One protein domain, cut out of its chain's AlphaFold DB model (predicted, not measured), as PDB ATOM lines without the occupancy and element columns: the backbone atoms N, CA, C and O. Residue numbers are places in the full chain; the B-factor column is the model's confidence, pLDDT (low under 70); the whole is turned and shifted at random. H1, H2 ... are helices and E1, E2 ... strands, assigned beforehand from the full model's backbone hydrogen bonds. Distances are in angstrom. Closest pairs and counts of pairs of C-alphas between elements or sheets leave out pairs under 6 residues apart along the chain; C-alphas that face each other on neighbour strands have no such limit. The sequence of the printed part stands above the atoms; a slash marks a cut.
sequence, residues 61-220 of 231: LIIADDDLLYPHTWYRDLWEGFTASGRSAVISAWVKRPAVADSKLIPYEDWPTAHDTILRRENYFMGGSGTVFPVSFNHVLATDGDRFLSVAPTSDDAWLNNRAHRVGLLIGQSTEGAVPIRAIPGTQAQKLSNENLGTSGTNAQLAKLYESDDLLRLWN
ATOM      1  N   LEU A  61     -45.525 -35.334 -41.094       98.00
ATOM      2  CA  LEU A  61     -45.551 -34.763 -39.750       98.00
ATOM      3  C   LEU A  61     -45.098 -33.307 -39.806       98.00
ATOM      4  O   LEU A  61     -44.098 -33.014 -40.448       98.00
ATOM      5  N   ILE A  62     -45.799 -32.413 -39.110       98.12
ATOM      6  CA  ILE A  62     -45.288 -31.082 -38.766       98.12
ATOM      7  C   ILE A  62     -45.107 -31.026 -37.258       98.12
ATOM      8  O   ILE A  62     -46.071 -31.254 -36.526       98.12
ATOM      9  N   ILE A  63     -43.897 -30.705 -36.808       97.56
ATOM     10  CA  ILE A  63     -43.614 -30.392 -35.404       97.56
ATOM     11  C   ILE A  63     -43.570 -28.878 -35.203       97.56
ATOM     12  O   ILE A  63     -43.222 -28.147 -36.128       97.56
ATOM     13  N   ALA A  64     -43.953 -28.427 -34.011       94.88
ATOM     14  CA  ALA A  64     -43.910 -27.037 -33.572       94.88
ATOM     15  C   ALA A  64     -43.939 -26.989 -32.038       94.88
ATOM     16  O   ALA A  64     -44.522 -27.877 -31.410       94.88
ATOM     17  N   ASP A  65     -43.361 -25.943 -31.457       92.69
ATOM     18  CA  ASP A  65     -43.438 -25.667 -30.022       92.69
ATOM     19  C   ASP A  65     -44.728 -24.912 -29.665       92.69
ATOM     20  O   ASP A  65     -45.232 -24.102 -30.451       92.69
ATOM     21  N   ASP A  66     -45.265 -25.178 -28.473       91.12
ATOM     22  CA  ASP A  66     -46.505 -24.599 -27.940       91.12
ATOM     23  C   ASP A  66     -46.294 -23.264 -27.204       91.12
ATOM     24  O   ASP A  66     -47.259 -22.599 -26.815       91.12
ATOM     25  N   ASP A  67     -45.042 -22.836 -27.061       91.00
ATOM     26  CA  ASP A  67     -44.626 -21.610 -26.386       91.00
ATOM     27  C   ASP A  67     -44.214 -20.481 -27.358       91.00
ATOM     28  O   ASP A  67     -43.756 -19.416 -26.918       91.00
ATOM     29  N   LEU A  68     -44.436 -20.683 -28.663       92.69
ATOM     30  CA  LEU A  68     -44.147 -19.737 -29.741       92.69
ATOM     31  C   LEU A  68     -45.421 -19.265 -30.465       92.69
ATOM     32  O   LEU A  68     -46.386 -19.998 -30.674       92.69
ATOM     33  N   LEU A  69     -45.402 -18.005 -30.898       93.62
ATOM     34  CA  LEU A  69     -46.386 -17.394 -31.785       93.62
ATOM     35  C   LEU A  69     -45.846 -17.379 -33.211       93.62
ATOM     36  O   LEU A  69     -44.918 -16.632 -33.538       93.62
ATOM     37  N   TYR A  70     -46.481 -18.176 -34.060       94.75
ATOM     38  CA  TYR A  70     -46.160 -18.283 -35.478       94.75
ATOM     39  C   TYR A  70     -46.956 -17.266 -36.309       94.75
ATOM     40  O   TYR A  70     -48.117 -16.977 -35.989       94.75
ATOM     41  N   PRO A  71     -46.384 -16.726 -37.402       94.12
ATOM     42  CA  PRO A  71     -47.139 -15.890 -38.326       94.12
ATOM     43  C   PRO A  71     -48.261 -16.691 -38.996       94.12
ATOM     44  O   PRO A  71     -48.150 -17.893 -39.215       94.12
ATOM     45  N   HIS A  72     -49.345 -16.016 -39.383       93.44
ATOM     46  CA  HIS A  72     -50.523 -16.669 -39.978       93.44
ATOM     47  C   HIS A  72     -50.231 -17.432 -41.289       93.44
ATOM     48  O   HIS A  72     -51.045 -18.249 -41.720       93.44
ATOM     49  N   THR A  73     -49.095 -17.147 -41.933       94.88
ATOM     50  CA  THR A  73     -48.624 -17.794 -43.163       94.88
ATOM     51  C   THR A  73     -47.795 -19.049 -42.899       94.88
ATOM     52  O   THR A  73     -47.755 -19.918 -43.759       94.88
ATOM     53  N   TRP A  74     -47.232 -19.201 -41.695       96.50
ATOM     54  CA  TRP A  74     -46.228 -20.211 -41.333       96.50
ATOM     55  C   TRP A  74     -46.559 -21.627 -41.815       96.50
ATOM     56  O   TRP A  74     -45.762 -22.262 -42.497       96.50
ATOM     57  N   TYR A  75     -47.771 -22.107 -41.525       96.69
ATOM     58  CA  TYR A  75     -48.195 -23.446 -41.939       96.69
ATOM     59  C   TYR A  75     -48.280 -23.583 -43.466       96.69
ATOM     60  O   TYR A  75     -47.946 -24.629 -44.020       96.69
ATOM     61  N   ARG A  76     -48.753 -22.533 -44.150       97.06
ATOM     62  CA  ARG A  76     -48.840 -22.521 -45.610       97.06
ATOM     63  C   ARG A  76     -47.449 -22.546 -46.224       97.06
ATOM     64  O   ARG A  76     -47.218 -23.381 -47.086       97.06
ATOM     65  N   ASP A  77     -46.546 -21.710 -45.728       97.31
ATOM     66  CA  ASP A  77     -45.198 -21.570 -46.271       97.31
ATOM     67  C   ASP A  77     -44.406 -22.889 -46.121       97.31
ATOM     68  O   ASP A  77     -43.802 -23.370 -47.081       97.31
ATOM     69  N   LEU A  78     -44.496 -23.554 -44.957       98.12
ATOM     70  CA  LEU A  78     -43.931 -24.898 -44.746       98.12
ATOM     71  C   LEU A  78     -44.478 -25.921 -45.750       98.12
ATOM     72  O   LEU A  78     -43.728 -26.684 -46.362       98.12
ATOM     73  N   TRP A  79     -45.799 -25.961 -45.912       98.06
ATOM     74  CA  TRP A  79     -46.463 -26.967 -46.736       98.06
ATOM     75  C   TRP A  79     -46.270 -26.747 -48.241       98.06
ATOM     76  O   TRP A  79     -46.173 -27.717 -49.000       98.06
ATOM     77  N   GLU A  80     -46.216 -25.492 -48.683       97.81
ATOM     78  CA  GLU A  80     -45.925 -25.131 -50.071       97.81
ATOM     79  C   GLU A  80     -44.490 -25.517 -50.430       97.81
ATOM     80  O   GLU A  80     -44.305 -26.230 -51.417       97.81
ATOM     81  N   GLY A  81     -43.503 -25.185 -49.588       98.12
ATOM     82  CA  GLY A  81     -42.120 -25.638 -49.773       98.12
ATOM     83  C   GLY A  81     -42.009 -27.165 -49.802       98.12
ATOM     84  O   GLY A  81     -41.347 -27.744 -50.667       98.12
ATOM     85  N   PHE A  82     -42.733 -27.850 -48.915       98.56
ATOM     86  CA  PHE A  82     -42.731 -29.313 -48.861       98.56
ATOM     87  C   PHE A  82     -43.336 -29.936 -50.115       98.56
ATOM     88  O   PHE A  82     -42.776 -30.872 -50.683       98.56
ATOM     89  N   THR A  83     -44.450 -29.386 -50.592       98.25
ATOM     90  CA  THR A  83     -45.088 -29.834 -51.833       98.25
ATOM     91  C   THR A  83     -44.203 -29.554 -53.049       98.25
ATOM     92  O   THR A  83     -44.071 -30.433 -53.897       98.25
ATOM     93  N   ALA A  84     -43.550 -28.390 -53.108       98.19
ATOM     94  CA  ALA A  84     -42.617 -28.033 -54.178       98.19
ATOM     95  C   ALA A  84     -41.404 -28.977 -54.237       98.19
ATOM     96  O   ALA A  84     -40.922 -29.288 -55.322       98.19
ATOM     97  N   SER A  85     -40.969 -29.512 -53.092       97.69
ATOM     98  CA  SER A  85     -39.919 -30.538 -53.021       97.69
ATOM     99  C   SER A  85     -40.348 -31.935 -53.499       97.69
ATOM    100  O   SER A  85     -39.578 -32.881 -53.378       97.69
ATOM    101  N   GLY A  86     -41.589 -32.115 -53.970       98.00
ATOM    102  CA  GLY A  86     -42.145 -33.440 -54.255       98.00
ATOM    103  C   GLY A  86     -42.482 -34.248 -52.996       98.00
ATOM    104  O   GLY A  86     -42.668 -35.459 -53.078       98.00
ATOM    105  N   ARG A  87     -42.595 -33.586 -51.831       98.00
ATOM    106  CA  ARG A  87     -42.871 -34.195 -50.514       98.00
ATOM    107  C   ARG A  87     -41.815 -35.198 -50.048       98.00
ATOM    108  O   ARG A  87     -42.130 -36.118 -49.292       98.00
ATOM    109  N   SER A  88     -40.573 -35.021 -50.489       97.75
ATOM    110  CA  SER A  88     -39.443 -35.886 -50.135       97.75
ATOM    111  C   SER A  88     -38.358 -35.187 -49.314       97.75
ATOM    112  O   SER A  88     -37.478 -35.869 -48.799       97.75
ATOM    113  N   ALA A  89     -38.403 -33.859 -49.184       98.56
ATOM    114  CA  ALA A  89     -37.460 -33.086 -48.377       98.56
ATOM    115  C   ALA A  89     -38.047 -32.713 -47.009       98.56
ATOM    116  O   ALA A  89     -39.262 -32.723 -46.807       98.56
ATOM    117  N   VAL A  90     -37.173 -32.338 -46.078       98.75
ATOM    118  CA  VAL A  90     -37.549 -31.671 -44.829       98.75
ATOM    119  C   VAL A  90     -37.590 -30.168 -45.073       98.75
ATOM    120  O   VAL A  90     -36.634 -29.603 -45.601       98.75
ATOM    121  N   ILE A  91     -38.671 -29.504 -44.666       98.69
ATOM    122  CA  ILE A  91     -38.795 -28.046 -44.794       98.69
ATOM    123  C   ILE A  91     -39.018 -27.435 -43.420       98.69
ATOM    124  O   ILE A  91     -39.874 -27.893 -42.669       98.69
ATOM    125  N   SER A  92     -38.248 -26.408 -43.081       98.38
ATOM    126  CA  SER A  92     -38.280 -25.761 -41.768       98.38
ATOM    127  C   SER A  92     -38.461 -24.257 -41.884       98.38
ATOM    128  O   SER A  92     -37.998 -23.649 -42.844       98.38
ATOM    129  N   ALA A  93     -39.099 -23.634 -40.897       98.00
ATOM    130  CA  ALA A  93     -39.235 -22.180 -40.850       98.00
ATOM    131  C   ALA A  93     -37.891 -21.486 -40.584       98.00
ATOM    132  O   ALA A  93     -37.687 -20.345 -40.992       98.00
ATOM    133  N   TRP A  94     -36.969 -22.183 -39.920       97.19
ATOM    134  CA  TRP A  94     -35.608 -21.724 -39.687       97.19
ATOM    135  C   TRP A  94     -34.616 -22.860 -39.938       97.19
ATOM    136  O   TRP A  94     -34.794 -23.988 -39.457       97.19
ATOM    137  N   VAL A  95     -33.580 -22.553 -40.717       97.69
ATOM    138  CA  VAL A  95     -32.463 -23.445 -41.035       97.69
ATOM    139  C   VAL A  95     -31.130 -22.779 -40.684       97.69
ATOM    140  O   VAL A  95     -30.911 -21.600 -40.963       97.69
ATOM    141  N   LYS A  96     -30.224 -23.556 -40.097       96.81
ATOM    142  CA  LYS A  96     -28.814 -23.232 -39.882       96.81
ATOM    143  C   LYS A  96     -27.926 -24.037 -40.830       96.81
ATOM    144  O   LYS A  96     -28.349 -25.046 -41.386       96.81
ATOM    145  N   ARG A  97     -26.684 -23.595 -41.004       95.25
ATOM    146  CA  ARG A  97     -25.654 -24.275 -41.796       95.25
ATOM    147  C   ARG A  97     -24.469 -24.601 -40.889       95.25
ATOM    148  O   ARG A  97     -23.665 -23.709 -40.625       95.25
ATOM    149  N   PRO A  98     -24.387 -25.834 -40.364       94.75
ATOM    150  CA  PRO A  98     -23.232 -26.294 -39.615       94.75
ATOM    151  C   PRO A  98     -21.959 -26.165 -40.444       94.75
ATOM    152  O   PRO A  98     -21.975 -26.342 -41.662       94.75
ATOM    153  N   ALA A  99     -20.849 -25.906 -39.768       91.44
ATOM    154  CA  ALA A  99     -19.525 -26.002 -40.359       91.44
ATOM    155  C   ALA A  99     -18.662 -26.952 -39.531       91.44
ATOM    156  O   ALA A  99     -18.869 -27.129 -38.326       91.44
ATOM    157  N   VAL A 100     -17.688 -27.561 -40.194       93.56
ATOM    158  CA  VAL A 100     -16.703 -28.441 -39.568       93.56
ATOM    159  C   VAL A 100     -15.363 -27.711 -39.549       93.56
ATOM    160  O   VAL A 100     -15.000 -27.076 -40.528       93.56
ATOM    161  N   ALA A 101     -14.632 -27.778 -38.445       92.06
ATOM    162  CA  ALA A 101     -13.255 -27.311 -38.329       92.06
ATOM    163  C   ALA A 101     -12.481 -28.297 -37.448       92.06
ATOM    164  O   ALA A 101     -13.028 -28.814 -36.475       92.06
ATOM    165  N   ASP A 102     -11.234 -28.606 -37.809       89.94
ATOM    166  CA  ASP A 102     -10.376 -29.540 -37.062       89.94
ATOM    167  C   ASP A 102     -11.058 -30.886 -36.735       89.94
ATOM    168  O   ASP A 102     -10.954 -31.418 -35.628       89.94
ATOM    169  N   SER A 103     -11.779 -31.445 -37.718       88.62
ATOM    170  CA  SER A 103     -12.549 -32.697 -37.594       88.62
ATOM    171  C   SER A 103     -13.610 -32.677 -36.486       88.62
ATOM    172  O   SER A 103     -13.899 -33.708 -35.878       88.62
ATOM    173  N   LYS A 104     -14.191 -31.507 -36.201       90.88
ATOM    174  CA  LYS A 104     -15.291 -31.316 -35.247       90.88
ATOM    175  C   LYS A 104     -16.304 -30.325 -35.799       90.88
ATOM    176  O   LYS A 104     -15.953 -29.446 -36.578       90.88
ATOM    177  N   LEU A 105     -17.557 -30.429 -35.367       93.44
ATOM    178  CA  LEU A 105     -18.516 -29.344 -35.569       93.44
ATOM    179  C   LEU A 105     -18.027 -28.096 -34.830       93.44
ATOM    180  O   LEU A 105     -17.638 -28.185 -33.662       93.44
ATOM    181  N   ILE A 106     -18.082 -26.941 -35.491       93.62
ATOM    182  CA  ILE A 106     -17.967 -25.667 -34.777       93.62
ATOM    183  C   ILE A 106     -19.161 -25.525 -33.811       93.62
ATOM    184  O   ILE A 106     -20.195 -26.168 -34.045       93.62
ATOM    185  N   PRO A 107     -19.062 -24.700 -32.753       91.56
ATOM    186  CA  PRO A 107     -20.155 -24.517 -31.803       91.56
ATOM    187  C   PRO A 107     -21.479 -24.162 -32.492       91.56
ATOM    188  O   PRO A 107     -21.527 -23.355 -33.420       91.56
ATOM    189  N   TYR A 108     -22.563 -24.781 -32.032       89.38
ATOM    190  CA  TYR A 108     -23.919 -24.640 -32.566       89.38
ATOM    191  C   TYR A 108     -24.408 -23.179 -32.635       89.38
ATOM    192  O   TYR A 108     -25.201 -22.796 -33.507       89.38
ATOM    193  N   GLU A 109     -23.959 -22.354 -31.696       89.06
ATOM    194  CA  GLU A 109     -24.264 -20.932 -31.586       89.06
ATOM    195  C   GLU A 109     -23.690 -20.129 -32.757       89.06
ATOM    196  O   GLU A 109     -24.315 -19.160 -33.189       89.06
ATOM    197  N   ASP A 110     -22.564 -20.587 -33.306       92.06
ATOM    198  CA  ASP A 110     -21.801 -19.905 -34.350       92.06
ATOM    199  C   ASP A 110     -22.248 -20.296 -35.765       92.06
ATOM    200  O   ASP A 110     -21.750 -19.761 -36.756       92.06
ATOM    201  N   TRP A 111     -23.194 -21.233 -35.895       94.56
ATOM    202  CA  TRP A 111     -23.678 -21.666 -37.203       94.56
ATOM    203  C   TRP A 111     -24.459 -20.550 -37.908       94.56
ATOM    204  O   TRP A 111     -25.468 -20.073 -37.367       94.56
ATOM    205  N   PRO A 112     -24.072 -20.168 -39.141       94.50
ATOM    206  CA  PRO A 112     -24.821 -19.191 -39.914       94.50
ATOM    207  C   PRO A 112     -26.245 -19.671 -40.207       94.50
ATOM    208  O   PRO A 112     -26.513 -20.860 -40.387       94.50
ATOM    209  N   THR A 113     -27.173 -18.721 -40.278       95.25
ATOM    210  CA  THR A 113     -28.567 -18.970 -40.669       95.25
ATOM    211  C   THR A 113     -28.707 -18.940 -42.191       95.25
ATOM    212  O   THR A 113     -28.030 -18.169 -42.869       95.25
ATOM    213  N   ALA A 114     -29.582 -19.781 -42.741       95.56
ATOM    214  CA  ALA A 114     -29.942 -19.727 -44.151       95.56
ATOM    215  C   ALA A 114     -30.845 -18.515 -44.445       95.56
ATOM    216  O   ALA A 114     -31.756 -18.186 -43.684       95.56
ATOM    217  N   HIS A 115     -30.619 -17.865 -45.584       94.94
ATOM    218  CA  HIS A 115     -31.444 -16.745 -46.058       94.94
ATOM    219  C   HIS A 115     -32.182 -17.058 -47.365       94.94
ATOM    220  O   HIS A 115     -32.939 -16.224 -47.852       94.94
ATOM    221  N   ASP A 116     -31.995 -18.265 -47.892       96.62
ATOM    222  CA  ASP A 116     -32.589 -18.788 -49.118       96.62
ATOM    223  C   ASP A 116     -33.407 -20.057 -48.822       96.62
ATOM    224  O   ASP A 116     -33.390 -20.583 -47.708       96.62
ATOM    225  N   THR A 117     -34.116 -20.557 -49.831       97.62
ATOM    226  CA  THR A 117     -34.937 -21.777 -49.763       97.62
ATOM    227  C   THR A 117     -34.243 -22.995 -50.387       97.62
ATOM    228  O   THR A 117     -34.887 -24.008 -50.664       97.62
ATOM    229  N   ILE A 118     -32.925 -22.926 -50.627       97.38
ATOM    230  CA  ILE A 118     -32.192 -23.973 -51.345       97.38
ATOM    231  C   ILE A 118     -32.120 -25.237 -50.488       97.38
ATOM    232  O   ILE A 118     -31.664 -25.225 -49.341       97.38
ATOM    233  N   LEU A 119     -32.529 -26.347 -51.099       97.88
ATOM    234  CA  LEU A 119     -32.435 -27.685 -50.538       97.88
ATOM    235  C   LEU A 119     -30.980 -28.164 -50.516       97.88
ATOM    236  O   LEU A 119     -30.325 -28.205 -51.556       97.88
ATOM    237  N   ARG A 120     -30.486 -28.551 -49.339       96.88
ATOM    238  CA  ARG A 120     -29.109 -29.025 -49.129       96.88
ATOM    239  C   ARG A 120     -29.085 -30.179 -48.137       96.88
ATOM    240  O   ARG A 120     -29.960 -30.249 -47.277       96.88
ATOM    241  N   ARG A 121     -28.101 -31.072 -48.246       95.75
ATOM    242  CA  ARG A 121     -27.939 -32.189 -47.290       95.75
ATOM    243  C   ARG A 121     -27.281 -31.720 -46.000       95.75
ATOM    244  O   ARG A 121     -27.593 -32.215 -44.929       95.75
ATOM    245  N   GLU A 122     -26.412 -30.728 -46.124       94.88
ATOM    246  CA  GLU A 122     -25.671 -30.100 -45.039       94.88
ATOM    247  C   GLU A 122     -26.484 -29.056 -44.258       94.88
ATOM    248  O   GLU A 122     -26.007 -28.527 -43.261       94.88
ATOM    249  N   ASN A 123     -27.705 -28.730 -44.690       97.44
ATOM    250  CA  ASN A 123     -28.583 -27.834 -43.936       97.44
ATOM    251  C   ASN A 123     -29.038 -28.504 -42.625       97.44
ATOM    252  O   ASN A 123     -29.291 -29.701 -42.585       97.44
ATOM    253  N   TYR A 124     -29.221 -27.708 -41.573       97.81
ATOM    254  CA  TYR A 124     -29.712 -28.145 -40.266       97.81
ATOM    255  C   TYR A 124     -31.022 -27.426 -39.943       97.81
ATOM    256  O   TYR A 124     -31.050 -26.199 -39.845       97.81
ATOM    257  N   PHE A 125     -32.125 -28.151 -39.780       97.75
ATOM    258  CA  PHE A 125     -33.407 -27.538 -39.431       97.75
ATOM    259  C   PHE A 125     -33.525 -27.259 -37.932       97.75
ATOM    260  O   PHE A 125     -33.011 -28.001 -37.098       97.75
ATOM    261  N   MET A 126     -34.278 -26.214 -37.597       95.19
ATOM    262  CA  MET A 126     -34.656 -25.884 -36.226       95.19
ATOM    263  C   MET A 126     -36.086 -26.352 -35.939       95.19
ATOM    264  O   MET A 126     -37.039 -25.636 -36.259       95.19
ATOM    265  N   GLY A 127     -36.255 -27.522 -35.323       90.94
ATOM    266  CA  GLY A 127     -37.551 -28.177 -35.123       90.94
ATOM    267  C   GLY A 127     -38.547 -27.341 -34.329       90.94
ATOM    268  O   GLY A 127     -39.726 -27.282 -34.682       90.94
ATOM    269  N   GLY A 128     -38.066 -26.610 -33.321       88.50
ATOM    270  CA  GLY A 128     -38.907 -25.704 -32.530       88.50
ATOM    271  C   GLY A 128     -39.528 -24.565 -33.348       88.50
ATOM    272  O   GLY A 128     -40.624 -24.110 -33.045       88.50
ATOM    273  N   SER A 129     -38.890 -24.146 -34.449       90.69
ATOM    274  CA  SER A 129     -39.416 -23.091 -35.331       90.69
ATOM    275  C   SER A 129     -40.586 -23.548 -36.208       90.69
ATOM    276  O   SER A 129     -41.268 -22.728 -36.827       90.69
ATOM    277  N   GLY A 130     -40.825 -24.854 -36.276       96.31
ATOM    278  CA  GLY A 130     -41.750 -25.447 -37.214       96.31
ATOM    279  C   GLY A 130     -41.045 -26.168 -38.337       96.31
ATOM    280  O   GLY A 130     -40.363 -25.539 -39.147       96.31
ATOM    281  N   THR A 131     -41.253 -27.475 -38.426       98.38
ATOM    282  CA  THR A 131     -40.607 -28.302 -39.445       98.38
ATOM    283  C   THR A 131     -41.545 -29.396 -39.926       98.38
ATOM    284  O   THR A 131     -42.202 -30.046 -39.117       98.38
ATOM    285  N   VAL A 132     -41.603 -29.598 -41.244       98.62
ATOM    286  CA  VAL A 132     -42.360 -30.671 -41.898       98.62
ATOM    287  C   VAL A 132     -41.437 -31.790 -42.370       98.62
ATOM    288  O   VAL A 132     -40.410 -31.539 -43.001       98.62
ATOM    289  N   PHE A 133     -41.831 -33.029 -42.079       98.56
ATOM    290  CA  PHE A 133     -41.100 -34.249 -42.394       98.56
ATOM    291  C   PHE A 133     -41.843 -35.117 -43.420       98.56
ATOM    292  O   PHE A 133     -43.072 -35.259 -43.338       98.56
ATOM    293  N   PRO A 134     -41.118 -35.751 -44.362       98.31
ATOM    294  CA  PRO A 134     -41.698 -36.731 -45.267       98.31
ATOM    295  C   PRO A 134     -42.017 -38.046 -44.544       98.31
ATOM    296  O   PRO A 134     -41.375 -38.411 -43.562       98.31
ATOM    297  N   VAL A 135     -42.976 -38.807 -45.084       98.19
ATOM    298  CA  VAL A 135     -43.377 -40.121 -44.536       98.19
ATOM    299  C   VAL A 135     -42.195 -41.094 -44.472       98.19
ATOM    300  O   VAL A 135     -42.061 -41.840 -43.507       98.19
ATOM    301  N   SER A 136     -41.291 -41.045 -45.455       97.69
ATOM    302  CA  SER A 136     -40.063 -41.849 -45.449       97.69
ATOM    303  C   SER A 136     -39.218 -41.614 -44.195       97.69
ATOM    304  O   SER A 136     -38.664 -42.565 -43.652       97.69
ATOM    305  N   PHE A 137     -39.165 -40.379 -43.688       98.38
ATOM    306  CA  PHE A 137     -38.410 -40.062 -42.482       98.38
ATOM    307  C   PHE A 137     -39.096 -40.579 -41.214       98.38
ATOM    308  O   PHE A 137     -38.414 -41.067 -40.318       98.38
ATOM    309  N   ASN A 138     -40.434 -40.591 -41.165       97.88
ATOM    310  CA  ASN A 138     -41.166 -41.205 -40.052       97.88
ATOM    311  C   ASN A 138     -40.761 -42.675 -39.853       97.88
ATOM    312  O   ASN A 138     -40.557 -43.104 -38.721       97.88
ATOM    313  N   HIS A 139     -40.591 -43.436 -40.941       96.38
ATOM    314  CA  HIS A 139     -40.161 -44.837 -40.869       96.38
ATOM    315  C   HIS A 139     -38.741 -45.001 -40.314       96.38
ATOM    316  O   HIS A 139     -38.496 -45.927 -39.537       96.38
ATOM    317  N   VAL A 140     -37.821 -44.099 -40.671       97.75
ATOM    318  CA  VAL A 140     -36.457 -44.071 -40.114       97.75
ATOM    319  C   VAL A 140     -36.522 -43.872 -38.602       97.75
ATOM    320  O   VAL A 140     -35.968 -44.667 -37.848       97.75
ATOM    321  N   LEU A 141     -37.279 -42.865 -38.156       97.88
ATOM    322  CA  LEU A 141     -37.433 -42.540 -36.738       97.88
ATOM    323  C   LEU A 141     -38.098 -43.673 -35.948       97.88
ATOM    324  O   LEU A 141     -37.641 -44.007 -34.859       97.88
ATOM    325  N   ALA A 142     -39.131 -44.303 -36.509       97.31
ATOM    326  CA  ALA A 142     -39.788 -45.451 -35.889       97.31
ATOM    327  C   ALA A 142     -38.847 -46.663 -35.763       97.31
ATOM    328  O   ALA A 142     -38.893 -47.380 -34.767       97.31
ATOM    329  N   THR A 143     -37.980 -46.887 -36.756       97.25
ATOM    330  CA  THR A 143     -37.002 -47.989 -36.747       97.25
ATOM    331  C   THR A 143     -35.905 -47.769 -35.709       97.25
ATOM    332  O   THR A 143     -35.411 -48.725 -35.110       97.25
ATOM    333  N   ASP A 144     -35.518 -46.515 -35.475       96.31
ATOM    334  CA  ASP A 144     -34.540 -46.187 -34.444       96.31
ATOM    335  C   ASP A 144     -35.071 -46.328 -33.012       96.31
ATOM    336  O   ASP A 144     -34.271 -46.503 -32.088       96.31
ATOM    337  N   GLY A 145     -36.391 -46.264 -32.822       95.38
ATOM    338  CA  GLY A 145     -37.026 -46.403 -31.517       95.38
ATOM    339  C   GLY A 145     -36.538 -45.352 -30.517       95.38
ATOM    340  O   GLY A 145     -36.484 -44.159 -30.811       95.38
ATOM    341  N   ASP A 146     -36.189 -45.794 -29.311       95.94
ATOM    342  CA  ASP A 146     -35.855 -44.940 -28.168       95.94
ATOM    343  C   ASP A 146     -34.349 -44.681 -27.985       95.94
ATOM    344  O   ASP A 146     -33.928 -44.123 -26.970       95.94
ATOM    345  N   ARG A 147     -33.518 -45.021 -28.981       96.44
ATOM    346  CA  ARG A 147     -32.051 -44.849 -28.941       96.44
ATOM    347  C   ARG A 147     -31.606 -43.439 -28.544       96.44
ATOM    348  O   ARG A 147     -30.565 -43.287 -27.896       96.44
ATOM    349  N   PHE A 148     -32.396 -42.417 -28.879       95.69
ATOM    350  CA  PHE A 148     -32.143 -41.031 -28.482       95.69
ATOM    351  C   PHE A 148     -32.019 -40.854 -26.964       95.69
ATOM    352  O   PHE A 148     -31.242 -40.007 -26.537       95.69
ATOM    353  N   LEU A 149     -32.687 -41.675 -26.143       94.62
ATOM    354  CA  LEU A 149     -32.604 -41.601 -24.679       94.62
ATOM    355  C   LEU A 149     -31.171 -41.794 -24.164       94.62
ATOM    356  O   LEU A 149     -30.815 -41.266 -23.112       94.62
ATOM    357  N   SER A 150     -30.340 -42.533 -24.902       93.62
ATOM    358  CA  SER A 150     -28.949 -42.803 -24.520       93.62
ATOM    359  C   SER A 150     -27.946 -41.781 -25.065       93.62
ATOM    360  O   SER A 150     -26.923 -41.524 -24.429       93.62
ATOM    361  N   VAL A 151     -28.229 -41.178 -26.226       93.12
ATOM    362  CA  VAL A 151     -27.258 -40.332 -26.947       93.12
ATOM    363  C   VAL A 151     -27.622 -38.856 -26.876       93.12
ATOM    364  O   VAL A 151     -26.755 -38.018 -26.621       93.12
ATOM    365  N   ALA A 152     -28.901 -38.545 -27.076       94.50
ATOM    366  CA  ALA A 152     -29.404 -37.190 -27.189       94.50
ATOM    367  C   ALA A 152     -30.717 -36.960 -26.405       94.50
ATOM    368  O   ALA A 152     -31.676 -36.468 -26.985       94.50
ATOM    369  N   PRO A 153     -30.792 -37.288 -25.098       92.25
ATOM    370  CA  PRO A 153     -32.054 -37.340 -24.350       92.25
ATOM    371  C   PRO A 153     -32.775 -35.997 -24.179       92.25
ATOM    372  O   PRO A 153     -33.937 -35.982 -23.776       92.25
ATOM    373  N   THR A 154     -32.089 -34.871 -24.389       89.50
ATOM    374  CA  THR A 154     -32.677 -33.531 -24.217       89.50
ATOM    375  C   THR A 154     -32.650 -32.700 -25.493       89.50
ATOM    376  O   THR A 154     -33.101 -31.557 -25.475       89.50
ATOM    377  N   SER A 155     -32.159 -33.260 -26.600       91.12
ATOM    378  CA  SER A 155     -32.008 -32.555 -27.870       91.12
ATOM    379  C   SER A 155     -32.632 -33.361 -29.008       91.12
ATOM    380  O   SER A 155     -31.964 -34.103 -29.733       91.12
ATOM    381  N   ASP A 156     -33.941 -33.177 -29.177       94.44
ATOM    382  CA  ASP A 156     -34.699 -33.676 -30.322       94.44
ATOM    383  C   ASP A 156     -34.142 -33.122 -31.629       94.44
ATOM    384  O   ASP A 156     -33.911 -33.898 -32.552       94.44
ATOM    385  N   ASP A 157     -33.821 -31.828 -31.685       94.06
ATOM    386  CA  ASP A 157     -33.216 -31.217 -32.872       94.06
ATOM    387  C   ASP A 157     -31.905 -31.899 -33.287       94.06
ATOM    388  O   ASP A 157     -31.742 -32.230 -34.463       94.06
ATOM    389  N   ALA A 158     -30.981 -32.152 -32.347       95.44
ATOM    390  CA  ALA A 158     -29.703 -32.789 -32.668       95.44
ATOM    391  C   ALA A 158     -29.907 -34.219 -33.182       95.44
ATOM    392  O   ALA A 158     -29.322 -34.611 -34.195       95.44
ATOM    393  N   TRP A 159     -30.776 -34.978 -32.508       97.50
ATOM    394  CA  TRP A 159     -31.138 -36.336 -32.898       97.50
ATOM    395  C   TRP A 159     -31.756 -36.392 -34.298       97.50
ATOM    396  O   TRP A 159     -31.272 -37.123 -35.164       97.50
ATOM    397  N   LEU A 160     -32.809 -35.606 -34.536       98.06
ATOM    398  CA  LEU A 160     -33.561 -35.641 -35.784       98.06
ATOM    399  C   LEU A 160     -32.698 -35.156 -36.962       98.06
ATOM    400  O   LEU A 160     -32.720 -35.781 -38.020       98.06
ATOM    401  N   ASN A 161     -31.883 -34.111 -36.785       98.25
ATOM    402  CA  ASN A 161     -30.969 -33.663 -37.842       98.25
ATOM    403  C   ASN A 161     -29.902 -34.710 -38.164       98.25
ATOM    404  O   ASN A 161     -29.652 -34.974 -39.337       98.25
ATOM    405  N   ASN A 162     -29.313 -35.362 -37.155       97.75
ATOM    406  CA  ASN A 162     -28.345 -36.431 -37.402       97.75
ATOM    407  C   ASN A 162     -28.972 -37.592 -38.194       97.75
ATOM    408  O   ASN A 162     -28.354 -38.109 -39.123       97.75
ATOM    409  N   ARG A 163     -30.218 -37.978 -37.887       98.12
ATOM    410  CA  ARG A 163     -30.920 -39.017 -38.658       98.12
ATOM    411  C   ARG A 163     -31.230 -38.584 -40.080       98.12
ATOM    412  O   ARG A 163     -30.973 -39.359 -40.997       98.12
ATOM    413  N   ALA A 164     -31.709 -37.357 -40.275       98.19
ATOM    414  CA  ALA A 164     -31.951 -36.809 -41.606       98.19
ATOM    415  C   ALA A 164     -30.663 -36.771 -42.450       98.19
ATOM    416  O   ALA A 164     -30.681 -37.197 -43.606       98.19
ATOM    417  N   HIS A 165     -29.542 -36.358 -41.849       97.31
ATOM    418  CA  HIS A 165     -28.212 -36.370 -42.467       97.31
ATOM    419  C   HIS A 165     -27.779 -37.780 -42.874       97.31
ATOM    420  O   HIS A 165     -27.408 -38.018 -44.023       97.31
ATOM    421  N   ARG A 166     -27.887 -38.753 -41.959       96.44
ATOM    422  CA  ARG A 166     -27.458 -40.140 -42.200       96.44
ATOM    423  C   ARG A 166     -28.245 -40.840 -43.303       96.44
ATOM    424  O   ARG A 166     -27.670 -41.671 -44.002       96.44
ATOM    425  N   VAL A 167     -29.520 -40.492 -43.490       96.75
ATOM    426  CA  VAL A 167     -30.339 -40.999 -44.607       96.75
ATOM    427  C   VAL A 167     -30.310 -40.097 -45.848       96.75
ATOM    428  O   VAL A 167     -31.025 -40.357 -46.813       96.75
ATOM    429  N   GLY A 168     -29.477 -39.050 -45.848       96.19
ATOM    430  CA  GLY A 168     -29.227 -38.190 -47.004       96.19
ATOM    431  C   GLY A 168     -30.411 -37.316 -47.421       96.19
ATOM    432  O   GLY A 168     -30.515 -36.971 -48.604       96.19
ATOM    433  N   LEU A 169     -31.307 -36.975 -46.487       97.62
ATOM    434  CA  LEU A 169     -32.448 -36.108 -46.768       97.62
ATOM    435  C   LEU A 169     -31.984 -34.693 -47.106       97.62
ATOM    436  O   LEU A 169     -31.113 -34.121 -46.459       97.62
ATOM    437  N   LEU A 170     -32.626 -34.113 -48.114       98.44
ATOM    438  CA  LEU A 170     -32.507 -32.691 -48.381       98.44
ATOM    439  C   LEU A 170     -33.320 -31.902 -47.354       98.44
ATOM    440  O   LEU A 170     -34.464 -32.252 -47.058       98.44
ATOM    441  N   ILE A 171     -32.734 -30.820 -46.852       98.69
ATOM    442  CA  ILE A 171     -33.338 -29.907 -45.884       98.69
ATOM    443  C   ILE A 171     -33.341 -28.499 -46.488       98.69
ATOM    444  O   ILE A 171     -32.352 -28.082 -47.094       98.69
ATOM    445  N   GLY A 172     -34.427 -27.744 -46.324       98.19
ATOM    446  CA  GLY A 172     -34.512 -26.351 -46.775       98.19
ATOM    447  C   GLY A 172     -35.403 -25.473 -45.911       98.19
ATOM    448  O   GLY A 172     -36.176 -25.960 -45.083       98.19
ATOM    449  N   GLN A 173     -35.275 -24.161 -46.099       98.12
ATOM    450  CA  GLN A 173     -36.103 -23.178 -45.409       98.12
ATOM    451  C   GLN A 173     -37.415 -22.942 -46.167       98.12
ATOM    452  O   GLN A 173     -37.440 -22.995 -47.396       98.12
ATOM    453  N   SER A 174     -38.507 -22.668 -45.451       97.56
ATOM    454  CA  SER A 174     -39.822 -22.424 -46.060       97.56
ATOM    455  C   SER A 174     -39.903 -21.118 -46.846       97.56
ATOM    456  O   SER A 174     -40.683 -21.013 -47.787       97.56
ATOM    457  N   THR A 175     -39.132 -20.108 -46.445       96.69
ATOM    458  CA  THR A 175     -39.142 -18.769 -47.041       96.69
ATOM    459  C   THR A 175     -37.729 -18.218 -47.166       96.69
ATOM    460  O   THR A 175     -36.818 -18.616 -46.435       96.69
ATOM    461  N   GLU A 176     -37.554 -17.256 -48.065       93.31
ATOM    462  CA  GLU A 176     -36.366 -16.407 -48.060       93.31
ATOM    463  C   GLU A 176     -36.384 -15.508 -46.815       93.31
ATOM    464  O   GLU A 176     -37.417 -14.942 -46.449       93.31
ATOM    465  N   GLY A 177     -35.236 -15.385 -46.152       89.06
ATOM    466  CA  GLY A 177     -35.105 -14.610 -44.919       89.06
ATOM    467  C   GLY A 177     -35.782 -15.219 -43.682       89.06
ATOM    468  O   GLY A 177     -36.294 -16.337 -43.684       89.06
ATOM    469  N   ALA A 178     -35.729 -14.466 -42.582       85.31
ATOM    470  CA  ALA A 178     -36.189 -14.927 -41.277       85.31
ATOM    471  C   ALA A 178     -37.720 -14.886 -41.149       85.31
ATOM    472  O   ALA A 178     -38.356 -13.865 -41.421       85.31
ATOM    473  N   VAL A 179     -38.303 -15.968 -40.632       88.25
ATOM    474  CA  VAL A 179     -39.721 -16.021 -40.261       88.25
ATOM    475  C   VAL A 179     -39.907 -15.329 -38.901       88.25
ATOM    476  O   VAL A 179     -39.210 -15.677 -37.947       88.25
ATOM    477  N   PRO A 180     -40.836 -14.362 -38.754       89.62
ATOM    478  CA  PRO A 180     -40.983 -13.558 -37.537       89.62
ATOM    479  C   PRO A 180     -41.713 -14.314 -36.409       89.62
ATOM    480  O   PRO A 180     -42.782 -13.900 -35.956       89.62
ATOM    481  N   ILE A 181     -41.139 -15.428 -35.957       90.88
ATOM    482  CA  ILE A 181     -41.624 -16.227 -34.828       90.88
ATOM    483  C   ILE A 181     -41.285 -15.502 -33.528       90.88
ATOM    484  O   ILE A 181     -40.172 -15.010 -33.342       90.88
ATOM    485  N   ARG A 182     -42.258 -15.405 -32.623       90.06
ATOM    486  CA  ARG A 182     -42.100 -14.688 -31.351       90.06
ATOM    487  C   ARG A 182     -42.358 -15.628 -30.194       90.06
ATOM    488  O   ARG A 182     -43.367 -16.317 -30.196       90.06
ATOM    489  N   ALA A 183     -41.506 -15.608 -29.179       89.06
ATOM    490  CA  ALA A 183     -41.807 -16.320 -27.946       89.06
ATOM    491  C   ALA A 183     -43.029 -15.705 -27.249       89.06
ATOM    492  O   ALA A 183     -43.188 -14.478 -27.224       89.06
ATOM    493  N   ILE A 184     -43.879 -16.547 -26.663       86.00
ATOM    494  CA  ILE A 184     -44.984 -16.079 -25.827       86.00
ATOM    495  C   ILE A 184     -44.386 -15.455 -24.552       86.00
ATOM    496  O   ILE A 184     -43.568 -16.079 -23.870       86.00
ATOM    497  N   PRO A 185     -44.751 -14.211 -24.194       83.25
ATOM    498  CA  PRO A 185     -44.256 -13.597 -22.969       83.25
ATOM    499  C   PRO A 185     -44.572 -14.452 -21.734       83.25
ATOM    500  O   PRO A 185     -45.704 -14.889 -21.546       83.25
ATOM    501  N   GLY A 186     -43.571 -14.679 -20.881       77.94
ATOM    502  CA  GLY A 186     -43.728 -15.412 -19.619       77.94
ATOM    503  C   GLY A 186     -43.656 -16.942 -19.715       77.94
ATOM    504  O   GLY A 186     -43.439 -17.578 -18.689       77.94
ATOM    505  N   THR A 187     -43.737 -17.546 -20.906       76.81
ATOM    506  CA  THR A 187     -43.550 -19.010 -21.072       76.81
ATOM    507  C   THR A 187     -42.076 -19.417 -21.035       76.81
ATOM    508  O   THR A 187     -41.725 -20.559 -20.782       76.81
ATOM    509  N   GLN A 188     -41.199 -18.436 -21.216       67.56
ATOM    510  CA  GLN A 188     -39.759 -18.578 -21.364       67.56
ATOM    511  C   GLN A 188     -38.984 -18.637 -20.029       67.56
ATOM    512  O   GLN A 188     -37.766 -18.480 -20.040       67.56
ATOM    513  N   ALA A 189     -39.652 -18.791 -18.880       51.91
ATOM    514  CA  ALA A 189     -39.018 -18.734 -17.554       51.91
ATOM    515  C   ALA A 189     -38.368 -20.064 -17.111       51.91
ATOM    516  O   ALA A 189     -37.377 -20.046 -16.383       51.91
ATOM    517  N   GLN A 190     -38.881 -21.209 -17.573       54.41
ATOM    518  CA  GLN A 190     -38.284 -22.538 -17.393       54.41
ATOM    519  C   GLN A 190     -37.928 -23.097 -18.777       54.41
ATOM    520  O   GLN A 190     -38.755 -23.736 -19.417       54.41
ATOM    521  N   LYS A 191     -36.723 -22.803 -19.287       56.97
ATOM    522  CA  LYS A 191     -36.322 -23.239 -20.634       56.97
ATOM    523  C   LYS A 191     -35.431 -24.471 -20.612       56.97
ATOM    524  O   LYS A 191     -34.391 -24.469 -19.954       56.97
ATOM    525  N   LEU A 192     -35.721 -25.402 -21.521       57.38
ATOM    526  CA  LEU A 192     -34.742 -26.368 -22.036       57.38
ATOM    527  C   LEU A 192     -33.495 -25.671 -22.617       57.38
ATOM    528  O   LEU A 192     -32.416 -26.248 -22.627       57.38
ATOM    529  N   SER A 193     -33.588 -24.401 -23.039       54.50
ATOM    530  CA  SER A 193     -32.423 -23.653 -23.533       54.50
ATOM    531  C   SER A 193     -31.317 -23.469 -22.489       54.50
ATOM    532  O   SER A 193     -30.160 -23.350 -22.872       54.50
ATOM    533  N   ASN A 194     -31.642 -23.446 -21.189       54.91
ATOM    534  CA  ASN A 194     -30.619 -23.392 -20.140       54.91
ATOM    535  C   ASN A 194     -29.912 -24.750 -19.994       54.91
ATOM    536  O   ASN A 194     -28.708 -24.788 -19.758       54.91
ATOM    537  N   GLU A 195     -30.634 -25.859 -20.200       59.53
ATOM    538  CA  GLU A 195     -30.046 -27.206 -20.271       59.53
ATOM    539  C   GLU A 195     -29.177 -27.375 -21.534       59.53
ATOM    540  O   GLU A 195     -28.151 -28.052 -21.493       59.53
ATOM    541  N   ASN A 196     -29.529 -26.695 -22.634       62.34
ATOM    542  CA  ASN A 196     -28.810 -26.751 -23.914       62.34
ATOM    543  C   ASN A 196     -27.424 -26.086 -23.902       62.34
ATOM    544  O   ASN A 196     -26.607 -26.416 -24.758       62.34
ATOM    545  N   LEU A 197     -27.145 -25.192 -22.949       57.41
ATOM    546  CA  LEU A 197     -25.869 -24.467 -22.834       57.41
ATOM    547  C   LEU A 197     -24.880 -25.123 -21.846       57.41
ATOM    548  O   LEU A 197     -23.754 -24.654 -21.693       57.41
ATOM    549  N   GLY A 198     -25.289 -26.196 -21.157       59.34
ATOM    550  CA  GLY A 198     -24.466 -26.906 -20.171       59.34
ATOM    551  C   GLY A 198     -23.508 -27.947 -20.769       59.34
ATOM    552  O   GLY A 198     -23.509 -28.223 -21.967       59.34
ATOM    553  N   THR A 199     -22.721 -28.605 -19.912       58.59
ATOM    554  CA  THR A 199     -21.769 -29.675 -20.296       58.59
ATOM    555  C   THR A 199     -22.430 -30.919 -20.904       58.59
ATOM    556  O   THR A 199     -21.761 -31.714 -21.559       58.59
ATOM    557  N   SER A 200     -23.743 -31.082 -20.724       61.09
ATOM    558  CA  SER A 200     -24.590 -32.090 -21.377       61.09
ATOM    559  C   SER A 200     -25.558 -31.490 -22.409       61.09
ATOM    560  O   SER A 200     -26.515 -32.152 -22.808       61.09
ATOM    561  N   GLY A 201     -25.349 -30.232 -22.799       80.56
ATOM    562  CA  GLY A 201     -26.216 -29.471 -23.694       80.56
ATOM    563  C   GLY A 201     -26.092 -29.865 -25.167       80.56
ATOM    564  O   GLY A 201     -25.522 -30.906 -25.506       80.56
ATOM    565  N   THR A 202     -26.616 -29.024 -26.060       85.75
ATOM    566  CA  THR A 202     -26.728 -29.322 -27.498       85.75
ATOM    567  C   THR A 202     -25.373 -29.652 -28.118       85.75
ATOM    568  O   THR A 202     -25.243 -30.687 -28.764       85.75
ATOM    569  N   ASN A 203     -24.335 -28.851 -27.854       90.00
ATOM    570  CA  ASN A 203     -22.985 -29.102 -28.376       90.00
ATOM    571  C   ASN A 203     -22.418 -30.464 -27.933       90.00
ATOM    572  O   ASN A 203     -21.813 -31.175 -28.732       90.00
ATOM    573  N   ALA A 204     -22.656 -30.871 -26.682       91.44
ATOM    574  CA  ALA A 204     -22.187 -32.159 -26.173       91.44
ATOM    575  C   ALA A 204     -22.936 -33.347 -26.803       91.44
ATOM    576  O   ALA A 204     -22.327 -34.377 -27.084       91.44
ATOM    577  N   GLN A 205     -24.244 -33.215 -27.039       93.88
ATOM    578  CA  GLN A 205     -25.045 -34.247 -27.710       93.88
ATOM    579  C   GLN A 205     -24.720 -34.327 -29.209       93.88
ATOM    580  O   GLN A 205     -24.585 -35.428 -29.736       93.88
ATOM    581  N   LEU A 206     -24.486 -33.191 -29.874       94.69
ATOM    582  CA  LEU A 206     -23.989 -33.142 -31.254       94.69
ATOM    583  C   LEU A 206     -22.639 -33.859 -31.389       94.69
ATOM    584  O   LEU A 206     -22.486 -34.693 -32.274       94.69
ATOM    585  N   ALA A 207     -21.694 -33.609 -30.479       93.75
ATOM    586  CA  ALA A 207     -20.388 -34.272 -30.499       93.75
ATOM    587  C   ALA A 207     -20.468 -35.798 -30.298       93.75
ATOM    588  O   ALA A 207     -19.604 -36.519 -30.785       93.75
ATOM    589  N   LYS A 208     -21.490 -36.299 -29.589       94.62
ATOM    590  CA  LYS A 208     -21.748 -37.745 -29.455       94.62
ATOM    591  C   LYS A 208     -22.426 -38.347 -30.685       94.62
ATOM    592  O   LYS A 208     -22.250 -39.531 -30.943       94.62
ATOM    593  N   LEU A 209     -23.252 -37.564 -31.377       95.69
ATOM    594  CA  LEU A 209     -24.047 -38.019 -32.517       95.69
ATOM    595  C   LEU A 209     -23.266 -38.027 -33.833       95.69
ATOM    596  O   LEU A 209     -23.491 -38.912 -34.654       95.69
ATOM    597  N   TYR A 210     -22.425 -37.018 -34.061       95.56
ATOM    598  CA  TYR A 210     -21.712 -36.839 -35.323       95.56
ATOM    599  C   TYR A 210     -20.349 -37.524 -35.267       95.56
ATOM    600  O   TYR A 210     -19.413 -37.037 -34.632       95.56
ATOM    601  N   GLU A 211     -20.260 -38.657 -35.951       95.00
ATOM    602  CA  GLU A 211     -19.034 -39.440 -36.099       95.00
ATOM    603  C   GLU A 211     -18.191 -38.922 -37.274       95.00
ATOM    604  O   GLU A 211     -18.630 -38.070 -38.048       95.00
ATOM    605  N   SER A 212     -16.971 -39.440 -37.438       93.44
ATOM    606  CA  SER A 212     -16.039 -38.989 -38.482       93.44
ATOM    607  C   SER A 212     -16.658 -38.996 -39.884       93.44
ATOM    608  O   SER A 212     -16.512 -38.016 -40.610       93.44
ATOM    609  N   ASP A 213     -17.414 -40.037 -40.235       93.00
ATOM    610  CA  ASP A 213     -18.098 -40.128 -41.530       93.00
ATOM    611  C   ASP A 213     -19.204 -39.076 -41.686       93.00
ATOM    612  O   ASP A 213     -19.378 -38.510 -42.768       93.00
ATOM    613  N   ASP A 214     -19.932 -38.767 -40.607       95.00
ATOM    614  CA  ASP A 214     -20.949 -37.716 -40.624       95.00
ATOM    615  C   ASP A 214     -20.296 -36.349 -40.876       95.00
ATOM    616  O   ASP A 214     -20.786 -35.571 -41.697       95.00
ATOM    617  N   LEU A 215     -19.173 -36.075 -40.201       95.00
ATOM    618  CA  LEU A 215     -18.418 -34.828 -40.325       95.00
ATOM    619  C   LEU A 215     -17.780 -34.674 -41.708       95.00
ATOM    620  O   LEU A 215     -17.797 -33.578 -42.265       95.00
ATOM    621  N   LEU A 216     -17.264 -35.761 -42.288       92.06
ATOM    622  CA  LEU A 216     -16.724 -35.758 -43.648       92.06
ATOM    623  C   LEU A 216     -17.800 -35.399 -44.677       92.06
ATOM    624  O   LEU A 216     -17.547 -34.572 -45.550       92.06
ATOM    625  N   ARG A 217     -19.012 -35.953 -44.540       90.31
ATOM    626  CA  ARG A 217     -20.149 -35.619 -45.417       90.31
ATOM    627  C   ARG A 217     -20.624 -34.177 -45.252       90.31
ATOM    628  O   ARG A 217     -21.063 -33.581 -46.225       90.31
ATOM    629  N   LEU A 218     -20.548 -33.612 -44.045       91.62
ATOM    630  CA  LEU A 218     -20.859 -32.194 -43.826       91.62
ATOM    631  C   LEU A 218     -19.790 -31.267 -44.413       91.62
ATOM    632  O   LEU A 218     -20.122 -30.220 -44.959       91.62
ATOM    633  N   TRP A 219     -18.515 -31.639 -44.296       88.81
ATOM    634  CA  TRP A 219     -17.399 -30.860 -44.832       88.81
ATOM    635  C   TRP A 219     -17.337 -30.907 -46.362       88.81
ATOM    636  O   TRP A 219     -17.020 -29.902 -46.995       88.81
ATOM    637  N   ASN A 220     -17.641 -32.063 -46.957       85.06
ATOM    638  CA  ASN A 220     -17.615 -32.271 -48.401       85.06
ATOM    639  C   ASN A 220     -18.898 -32.970 -48.897       85.06
ATOM    640  O   ASN A 220     -18.875 -34.168 -49.191       85.06
TER     641      ASN A 220
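AT A GLANCE: This is residues 61 to 220 of the 231 residues of an uncharacterized protein of Diaminobutyricibacter tongyongensis (UniProt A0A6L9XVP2). A small sheet of four very short strands, with H1 packed over one face, stands beside a group of helices in which H4, near the middle of the domain, has H2 and H6 on different sides of it. Long loops make much of the rest: residues 93 to 130 run out and back, and residues 174 to 191 lead away from the sheet to the small helix H5. The printed part has 160 residues with seven named helices and four named strands, in the order E1 H1 E2 E3 H2 H3 H4 E4 H5 H6 H7; the sheet, in the order E1 E3 E2 E4, is mixed. The class is mixed, helices and strands, with under half of the residues in named elements. The whole is compact and rounded, with a radius of gyration of the C-alphas of 15.1 A and spans of 40 by 39 by 30 A.

HOW THE PARTS SIT: E1, residues 61 to 63, is an edge strand, antiparallel to E3, residues 131 to 133; N 63 and O 131 are within hydrogen-bond range at 2.9 A. H1, residues 74 to 84, is on the sheet at a height of 7.7 A, making two layers, a helix on one face of a sheet. It lies over E2, residues 90 to 92, and only just runs along the strands, at 28 degrees to E2 on the local plane; their closest C-alphas are those of Phe 82 and Ile 91, 5.8 A apart. E1, H1 and E2 form a split strand-helix-strand unit, two strands running the same way with E3 between them, its crossover left-handed. E2 and E3 are an antiparallel hairpin, with N 132 and O 91 within range at 2.8 A. E4, residues 171 to 173, is the other edge strand, parallel to E2, with N 92 and O 172 within range at 2.9 A. H2, residues 135 to 144, touches H4, residues 156 to 166, about perpendicular at 74 degrees; the closest C-alphas, of Phe 137 and Ala 164, are 7.3 A apart. H4 only grazes the sheet, with residues 161 to 165. H4 touches H6, residues 202 to 209, the same way at a tilt of 36 degrees, only just steep, with the closest C-alphas, of Ala 158 and Leu 206, 5.9 A apart. H3, residues 148 to 151, only just touches H6, with 3 pairs of C-alphas within 8 A, the closest those of Val 151 and Gln 205, 6.5 A. H5, residues 192 to 196, is close to H6 but not clearly touching, with the closest C-alphas, of Asn 196 and Thr 202, 4.9 A apart. H7, residues 212 to 219, is close to H4 but not clearly touching, with the closest C-alphas, of Arg 166 and Asp 214, 7.1 A apart. In H1, H2, H4, H5, H6 and H7 every O i to N i+4 pair is within hydrogen-bond range; H3 is too short for one.

IN THESE COORDINATES: E1 begins at C-alpha 61, (-45.551, -34.763, -39.750). From first to last C-alpha, H1 measures 15.5 A, H2 14.7 A, H4 15.3 A, and H6 and H7 10.4 A each. H4 begins at C-alpha 156, (-34.699, -33.676, -30.322), and H7 ends at C-alpha 219, (-17.399, -30.860, -44.832).

THE WHOLE: The two C-alphas farthest apart, of Gly 186 and Asn 220, are 42.4 A apart. The printed part has no cut. The links E2 to E3 and E4 to H5 are long. Mean pLDDT of the printed part is 91.5; residues 188 to 200 are under 70.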